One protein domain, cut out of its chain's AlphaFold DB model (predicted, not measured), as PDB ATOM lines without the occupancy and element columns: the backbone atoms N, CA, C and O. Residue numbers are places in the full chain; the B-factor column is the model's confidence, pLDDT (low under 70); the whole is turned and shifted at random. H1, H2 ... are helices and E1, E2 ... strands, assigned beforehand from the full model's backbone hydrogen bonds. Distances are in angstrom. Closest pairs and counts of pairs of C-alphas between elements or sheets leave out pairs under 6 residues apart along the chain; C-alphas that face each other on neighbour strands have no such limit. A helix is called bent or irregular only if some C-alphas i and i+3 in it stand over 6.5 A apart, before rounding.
ATOM      1  N   TYR A   7      83.487  24.904  -7.772       93.81
ATOM      2  CA  TYR A   7      83.210  23.543  -8.206       93.81
ATOM      3  C   TYR A   7      83.755  22.552  -7.181       93.81
ATOM      4  O   TYR A   7      84.957  22.519  -6.922       93.81
ATOM      5  N   ALA A   8      82.874  21.743  -6.602       95.94
ATOM      6  CA  ALA A   8      83.250  20.679  -5.684       95.94
ATOM      7  C   ALA A   8      83.111  19.323  -6.379       95.94
ATOM      8  O   ALA A   8      82.080  19.022  -6.977       95.94
ATOM      9  N   GLU A   9      84.145  18.502  -6.265       96.38
ATOM     10  CA  GLU A   9      84.184  17.144  -6.787       96.38
ATOM     11  C   GLU A   9      84.527  16.182  -5.653       96.38
ATOM     12  O   GLU A   9      85.479  16.409  -4.905       96.38
ATOM     13  N   ALA A  10      83.758  15.102  -5.538       97.25
ATOM     14  CA  ALA A  10      84.024  14.018  -4.607       97.25
ATOM     15  C   ALA A  10      84.318  12.742  -5.402       97.25
ATOM     16  O   ALA A  10      83.477  12.278  -6.171       97.25
ATOM     17  N   THR A  11      85.504  12.172  -5.208       97.12
ATOM     18  CA  THR A  11      85.932  10.920  -5.840       97.12
ATOM     19  C   THR A  11      86.102   9.831  -4.784       97.12
ATOM     20  O   THR A  11      86.758  10.059  -3.761       97.12
ATOM     21  N   PRO A  12      85.523   8.635  -4.987       95.38
ATOM     22  CA  PRO A  12      85.689   7.546  -4.040       95.38
ATOM     23  C   PRO A  12      87.122   7.013  -4.113       95.38
ATOM     24  O   PRO A  12      87.581   6.595  -5.175       95.38
ATOM     25  N   LEU A  13      87.821   6.984  -2.979       94.19
ATOM     26  CA  LEU A  13      89.111   6.300  -2.850       94.19
ATOM     27  C   LEU A  13      88.935   4.839  -2.446       94.19
ATOM     28  O   LEU A  13      89.659   3.961  -2.906       94.19
ATOM     29  N   SER A  14      87.992   4.581  -1.544       92.75
ATOM     30  CA  SER A  14      87.674   3.242  -1.067       92.75
ATOM     31  C   SER A  14      86.195   3.173  -0.731       92.75
ATOM     32  O   SER A  14      85.696   3.986   0.045       92.75
ATOM     33  N   VAL A  15      85.488   2.202  -1.303       86.62
ATOM     34  CA  VAL A  15      84.058   1.990  -1.055       86.62
ATOM     35  C   VAL A  15      83.877   0.590  -0.487       86.62
ATOM     36  O   VAL A  15      83.576  -0.359  -1.207       86.62
ATOM     37  N   ALA A  16      84.102   0.444   0.818       87.81
ATOM     38  CA  ALA A  16      83.752  -0.773   1.539       87.81
ATOM     39  C   ALA A  16      82.322  -0.681   2.097       87.81
ATOM     40  O   ALA A  16      81.688   0.375   2.125       87.81
ATOM     41  N   LYS A  17      81.791  -1.821   2.556       83.50
ATOM     42  CA  LYS A  17      80.405  -1.922   3.038       83.50
ATOM     43  C   LYS A  17      80.119  -0.972   4.207       83.50
ATOM     44  O   LYS A  17      79.054  -0.366   4.244       83.50
ATOM     45  N   THR A  18      81.047  -0.835   5.150       89.06
ATOM     46  CA  THR A  18      80.818  -0.064   6.387       89.06
ATOM     47  C   THR A  18      81.620   1.225   6.459       89.06
ATOM     48  O   THR A  18      81.193   2.164   7.119       89.06
ATOM     49  N   ILE A  19      82.773   1.288   5.801       93.88
ATOM     50  CA  ILE A  19      83.615   2.480   5.771       93.88
ATOM     51  C   ILE A  19      83.831   2.853   4.317       93.88
ATOM     52  O   ILE A  19      84.198   2.010   3.503       93.88
ATOM     53  N   GLN A  20      83.615   4.118   4.002       95.06
ATOM     54  CA  GLN A  20      83.939   4.676   2.703       95.06
ATOM     55  C   GLN A  20      84.890   5.842   2.901       95.06
ATOM     56  O   GLN A  20      84.720   6.633   3.825       95.06
ATOM     57  N   VAL A  21      85.885   5.951   2.037       96.44
ATOM     58  CA  VAL A  21      86.862   7.033   2.051       96.44
ATOM     59  C   VAL A  21      86.767   7.755   0.723       96.44
ATOM     60  O   VAL A  21      86.834   7.126  -0.333       96.44
ATOM     61  N   TRP A  22      86.605   9.066   0.791       97.56
ATOM     62  CA  TRP A  22      86.403   9.930  -0.359       97.56
ATOM     63  C   TRP A  22      87.410  11.065  -0.334       97.56
ATOM     64  O   TRP A  22      87.646  11.677   0.708       97.56
ATOM     65  N   ASP A  23      87.968  11.354  -1.499       97.94
ATOM     66  CA  ASP A  23      88.713  12.576  -1.729       97.94
ATOM     67  C   ASP A  23      87.750  13.646  -2.224       97.94
ATOM     68  O   ASP A  23      87.028  13.457  -3.201       97.94
ATOM     69  N   VAL A  24      87.740  14.781  -1.536       98.00
ATOM     70  CA  VAL A  24      86.940  15.947  -1.892       98.00
ATOM     71  C   VAL A  24      87.889  17.052  -2.311       98.00
ATOM     72  O   VAL A  24      88.747  17.483  -1.539       98.00
ATOM     73  N   LYS A  25      87.736  17.513  -3.547       98.12
ATOM     74  CA  LYS A  25      88.491  18.624  -4.115       98.12
ATOM     75  C   LYS A  25      87.538  19.766  -4.393       98.12
ATOM     76  O   LYS A  25      86.486  19.578  -4.998       98.12
ATOM     77  N   ILE A  26      87.918  20.954  -3.951       97.19
ATOM     78  CA  ILE A  26      87.170  22.179  -4.188       97.19
ATOM     79  C   ILE A  26      88.033  23.073  -5.061       97.19
ATOM     80  O   ILE A  26      89.167  23.408  -4.712       97.19
ATOM     81  N   TRP A  27      87.472  23.463  -6.192       95.88
ATOM     82  CA  TRP A  27      88.109  24.274  -7.208       95.88
ATOM     83  C   TRP A  27      87.399  25.617  -7.314       95.88
ATOM     84  O   TRP A  27      86.170  25.674  -7.339       95.88
ATOM     85  N   LYS A  28      88.169  26.696  -7.428       93.06
ATOM     86  CA  LYS A  28      87.657  27.987  -7.881       93.06
ATOM     87  C   LYS A  28      87.733  28.030  -9.402       93.06
ATOM     88  O   LYS A  28      88.776  27.708  -9.974       93.06
ATOM     89  N   ILE A  29      86.629  28.394 -10.045       92.00
ATOM     90  CA  ILE A  29      86.579  28.609 -11.492       92.00
ATOM     91  C   ILE A  29      86.921  30.069 -11.763       92.00
ATOM     92  O   ILE A  29      86.320  30.971 -11.174       92.00
ATOM     93  N   GLU A  30      87.881  30.298 -12.656       86.94
ATOM     94  CA  GLU A  30      88.251  31.655 -13.035       86.94
ATOM     95  C   GLU A  30      87.151  32.287 -13.906       86.94
ATOM     96  O   GLU A  30      86.755  31.698 -14.917       86.94
ATOM     97  N   PRO A  31      86.663  33.498 -13.572       81.75
ATOM     98  CA  PRO A  31      85.581  34.139 -14.322       81.75
ATOM     99  C   PRO A  31      85.913  34.379 -15.800       81.75
ATOM    100  O   PRO A  31      85.023  34.377 -16.645       81.75
ATOM    101  N   SER A  32      87.194  34.594 -16.114       79.81
ATOM    102  CA  SER A  32      87.685  34.892 -17.464       79.81
ATOM    103  C   SER A  32      87.831  33.657 -18.355       79.81
ATOM    104  O   SER A  32      87.860  33.789 -19.577       79.81
ATOM    105  N   ASN A  33      87.927  32.461 -17.769       79.31
ATOM    106  CA  ASN A  33      88.050  31.209 -18.504       79.31
ATOM    107  C   ASN A  33      87.504  30.052 -17.664       79.31
ATOM    108  O   ASN A  33      88.177  29.543 -16.771       79.31
ATOM    109  N   SER A  34      86.310  29.580 -18.018       74.44
ATOM    110  CA  SER A  34      85.615  28.497 -17.314       74.44
ATOM    111  C   SER A  34      86.327  27.138 -17.369       74.44
ATOM    112  O   SER A  34      85.998  26.238 -16.591       74.44
ATOM    113  N   GLN A  35      87.306  26.971 -18.263       80.19
ATOM    114  CA  GLN A  35      88.152  25.776 -18.313       80.19
ATOM    115  C   GLN A  35      89.314  25.845 -17.318       80.19
ATOM    116  O   GLN A  35      89.836  24.802 -16.930       80.19
ATOM    117  N   ASN A  36      89.705  27.045 -16.879       85.88
ATOM    118  CA  ASN A  36      90.781  27.212 -15.918       85.88
ATOM    119  C   ASN A  36      90.233  27.100 -14.490       85.88
ATOM    120  O   ASN A  36      89.315  27.822 -14.089       85.88
ATOM    121  N   ARG A  37      90.784  26.154 -13.730       90.50
ATOM    122  CA  ARG A  37      90.335  25.822 -12.378       90.50
ATOM    123  C   ARG A  37      91.533  25.781 -11.446       90.50
ATOM    124  O   ARG A  37      92.486  25.046 -11.694       90.50
ATOM    125  N   SER A  38      91.441  26.506 -10.340       93.25
ATOM    126  CA  SER A  38      92.469  26.535  -9.298       93.25
ATOM    127  C   SER A  38      92.002  25.711  -8.102       93.25
ATOM    128  O   SER A  38      90.903  25.943  -7.596       93.25
ATOM    129  N   LEU A  39      92.794  24.733  -7.645       95.25
ATOM    130  CA  LEU A  39      92.450  23.954  -6.450       95.25
ATOM    131  C   LEU A  39      92.598  24.859  -5.229       95.25
ATOM    132  O   LEU A  39      93.692  25.354  -4.963       95.25
ATOM    133  N   ILE A  40      91.514  25.058  -4.485       95.56
ATOM    134  CA  ILE A  40      91.514  25.930  -3.303       95.56
ATOM    135  C   ILE A  40      91.420  25.150  -1.997       95.56
ATOM    136  O   ILE A  40      91.856  25.641  -0.960       95.56
ATOM    137  N   ALA A  41      90.872  23.935  -2.033       97.31
ATOM    138  CA  ALA A  41      90.851  23.060  -0.876       97.31
ATOM    139  C   ALA A  41      90.821  21.591  -1.289       97.31
ATOM    140  O   ALA A  41      90.258  21.211  -2.317       97.31
ATOM    141  N   TYR A  42      91.406  20.767  -0.430       97.88
ATOM    142  CA  TYR A  42      91.379  19.321  -0.525       97.88
ATOM    143  C   TYR A  42      91.104  18.747   0.859       97.88
ATOM    144  O   TYR A  42      91.655  19.220   1.854       97.88
ATOM    145  N   SER A  43      90.254  17.732   0.918       97.94
ATOM    146  CA  SER A  43      89.969  17.009   2.147       97.94
ATOM    147  C   SER A  43      89.757  15.534   1.867       97.94
ATOM    148  O   SER A  43      89.214  15.155   0.829       97.94
ATOM    149  N   ARG A  44      90.148  14.707   2.835       97.62
ATOM    150  CA  ARG A  44      89.811  13.290   2.863       97.62
ATOM    151  C   ARG A  44      88.711  13.063   3.882       97.62
ATOM    152  O   ARG A  44      88.888  13.335   5.068       97.62
ATOM    153  N   VAL A  45      87.590  12.535   3.415       97.25
ATOM    154  CA  VAL A  45      86.402  12.287   4.228       97.25
ATOM    155  C   VAL A  45      86.224  10.789   4.415       97.25
ATOM    156  O   VAL A  45      86.142  10.038   3.445       97.25
ATOM    157  N   THR A  46      86.127  10.361   5.670       96.44
ATOM    158  CA  THR A  46      85.806   8.978   6.033       96.44
ATOM    159  C   THR A  46      84.361   8.917   6.512       96.44
ATOM    160  O   THR A  46      84.011   9.518   7.525       96.44
ATOM    161  N   LEU A  47      83.520   8.184   5.788       93.81
ATOM    162  CA  LEU A  47      82.111   7.985   6.103       93.81
ATOM    163  C   LEU A  47      81.888   6.588   6.672       93.81
ATOM    164  O   LEU A  47      82.392   5.599   6.141       93.81
ATOM    165  N   LYS A  48      81.067   6.505   7.720       92.38
ATOM    166  CA  LYS A  48      80.543   5.239   8.227       92.38
ATOM    167  C   LYS A  48      79.182   4.965   7.580       92.38
ATOM    168  O   LYS A  48      78.220   5.675   7.857       92.38
ATOM    169  N   SER A  49      79.106   3.959   6.715       88.19
ATOM    170  CA  SER A  49      77.915   3.575   5.947       88.19
ATOM    171  C   SER A  49      77.274   2.283   6.462       88.19
ATOM    172  O   SER A  49      77.900   1.505   7.180       88.19
ATOM    173  N   ASN A  50      76.022   2.027   6.061       85.12
ATOM    174  CA  ASN A  50      75.299   0.778   6.339       85.12
ATOM    175  C   ASN A  50      75.246   0.396   7.829       85.12
ATOM    176  O   ASN A  50      75.384  -0.773   8.193       85.12
ATOM    177  N   MET A  51      75.051   1.393   8.694       84.81
ATOM    178  CA  MET A  51      74.825   1.149  10.113       84.81
ATOM    179  C   MET A  51      73.520   0.370  10.322       84.81
ATOM    180  O   MET A  51      72.538   0.631   9.622       84.81
ATOM    181  N   PRO A  52      73.486  -0.581  11.272       83.44
ATOM    182  CA  PRO A  52      72.249  -1.261  11.615       83.44
ATOM    183  C   PRO A  52      71.216  -0.247  12.107       83.44
ATOM    184  O   PRO A  52      71.559   0.751  12.746       83.44
ATOM    185  N   VAL A  53      69.945  -0.523  11.818       85.62
ATOM    186  CA  VAL A  53      68.835   0.283  12.333       85.62
ATOM    187  C   VAL A  53      68.858   0.213  13.866       85.62
ATOM    188  O   VAL A  53      68.857  -0.901  14.402       85.62
ATOM    189  N   PRO A  54      68.877   1.359  14.571       87.12
ATOM    190  CA  PRO A  54      68.803   1.386  16.029       87.12
ATOM    191  C   PRO A  54      67.546   0.684  16.552       87.12
ATOM    192  O   PRO A  54      66.504   0.735  15.900       87.12
ATOM    193  N   ASP A  55      67.616   0.071  17.737       88.88
ATOM    194  CA  ASP A  55      66.521  -0.754  18.279       88.88
ATOM    195  C   ASP A  55      65.179  -0.018  18.340       88.88
ATOM    196  O   ASP A  55      64.165  -0.549  17.891       88.88
ATOM    197  N   TYR A  56      65.196   1.242  18.780       88.62
ATOM    198  CA  TYR A  56      64.007   2.097  18.861       88.62
ATOM    199  C   TYR A  56      63.363   2.399  17.495       88.62
ATOM    200  O   TYR A  56      62.205   2.793  17.430       88.62
ATOM    201  N   ALA A  57      64.106   2.240  16.397       85.62
ATOM    202  CA  ALA A  57      63.663   2.539  15.036       85.62
ATOM    203  C   ALA A  57      63.379   1.275  14.205       85.62
ATOM    204  O   ALA A  57      63.003   1.375  13.032       85.62
ATOM    205  N   LYS A  58      63.545   0.074  14.781       87.25
ATOM    206  CA  LYS A  58      63.353  -1.199  14.067       87.25
ATOM    207  C   LYS A  58      61.925  -1.381  13.559       87.25
ATOM    208  O   LYS A  58      61.746  -1.855  12.438       87.25
ATOM    209  N   GLU A  59      60.920  -0.988  14.338       85.94
ATOM    210  CA  GLU A  59      59.515  -1.096  13.927       85.94
ATOM    211  C   GLU A  59      59.205  -0.213  12.716       85.94
ATOM    212  O   GLU A  59      58.625  -0.692  11.739       85.94
ATOM    213  N   ALA A  60      59.682   1.035  12.728       85.31
ATOM    214  CA  ALA A  60      59.543   1.953  11.601       85.31
ATOM    215  C   ALA A  60      60.216   1.394  10.336       85.31
ATOM    216  O   ALA A  60      59.614   1.373   9.263       85.31
ATOM    217  N   ALA A  61      61.430   0.848  10.460       85.31
ATOM    218  CA  ALA A  61      62.122   0.219   9.336       85.31
ATOM    219  C   ALA A  61      61.380  -1.015   8.791       85.31
ATOM    220  O   ALA A  61      61.307  -1.207   7.577       85.31
ATOM    221  N   ASN A  62      60.797  -1.843   9.663       85.62
ATOM    222  CA  ASN A  62      60.002  -3.002   9.252       85.62
ATOM    223  C   ASN A  62      58.700  -2.596   8.551       85.62
ATOM    224  O   ASN A  62      58.300  -3.250   7.588       85.62
ATOM    225  N   MET A  63      58.054  -1.517   8.998       84.81
ATOM    226  CA  MET A  63      56.874  -0.968   8.332       84.81
ATOM    227  C   MET A  63      57.231  -0.450   6.933       84.81
ATOM    228  O   MET A  63      56.550  -0.799   5.974       84.81
ATOM    229  N   LEU A  64      58.342   0.278   6.787       83.50
ATOM    230  CA  LEU A  64      58.822   0.779   5.493       83.50
ATOM    231  C   LEU A  64      59.194  -0.350   4.518       83.50
ATOM    232  O   LEU A  64      58.864  -0.272   3.336       83.50
ATOM    233  N   LYS A  65      59.800  -1.442   5.004       81.06
ATOM    234  CA  LYS A  65      60.125  -2.620   4.176       81.06
ATOM    235  C   LYS A  65      58.906  -3.242   3.491       81.06
ATOM    236  O   LYS A  65      59.055  -3.774   2.399       81.06
ATOM    237  N   LYS A  66      57.709  -3.164   4.088       81.25
ATOM    238  CA  LYS A  66      56.471  -3.681   3.467       81.25
ATOM    239  C   LYS A  66      56.102  -2.939   2.178       81.25
ATOM    240  O   LYS A  66      55.445  -3.522   1.319       81.25
ATOM    241  N   TYR A  67      56.525  -1.682   2.053       78.50
ATOM    242  CA  TYR A  67      56.242  -0.811   0.910       78.50
ATOM    243  C   TYR A  67      57.419  -0.701  -0.064       78.50
ATOM    244  O   TYR A  67      57.230  -0.287  -1.203       78.50
TER     245      TYR A  67
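This is residues 7 to 67 of the 70 residues of an uncharacterized protein of Medicago truncatula (UniProt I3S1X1). A long, twisted ribbon of three antiparallel strands, E1, E2 and E3, has one small helix, H1, set off beyond the end where E3 finishes, at the far end of a thin link. Residues 54 to 60 stick out free, and H1 does not cover the sheet. The printed part has 61 residues; E1, E2, E3 and H1 follow in that order, and the sheet order is E1 - E2 - E3. The class is mixed, helices and strands, and the whole is an extended rod, with a radius of gyration of the C-alphas of 18.8 A and spans of 55 by 23 by 16 A.

Find C-alpha 7 at (83.210, 23.543, -8.206), where E1, residues 7 to 15, begins its 22.7 A. Next comes E2, residues 19 to 30, 35.0 A long. E3, residues 33 to 48, covers 38.0 A and bends by 64 degrees at residue 40. H1, residues 55 to 65, 15.6 A long, ends at C-alpha 65 at (60.125, -2.620, 4.176); it is irregular, with C-alphas 56 and 59 7.4 A apart.

The three strands form a meander, each the antiparallel neighbour of the one before. In the hairpin E1 and E2, look at N 9 and O 25, 2.9 A apart, within hydrogen-bond range. In the hairpin E2 and E3, N 24 and O 43 are within that range at 2.8 A. H1 is not on the sheet, and is apart from E1 and E2. In H1, 5 of 7 O i to N i+4 pairs are within range.

The C-alphas farthest apart, those of Ser 32 and Glu 59, are 55.4 A apart. The printed part has no cut and no long link; E3 to H1 is short. No printed residue has a pLDDT under 70.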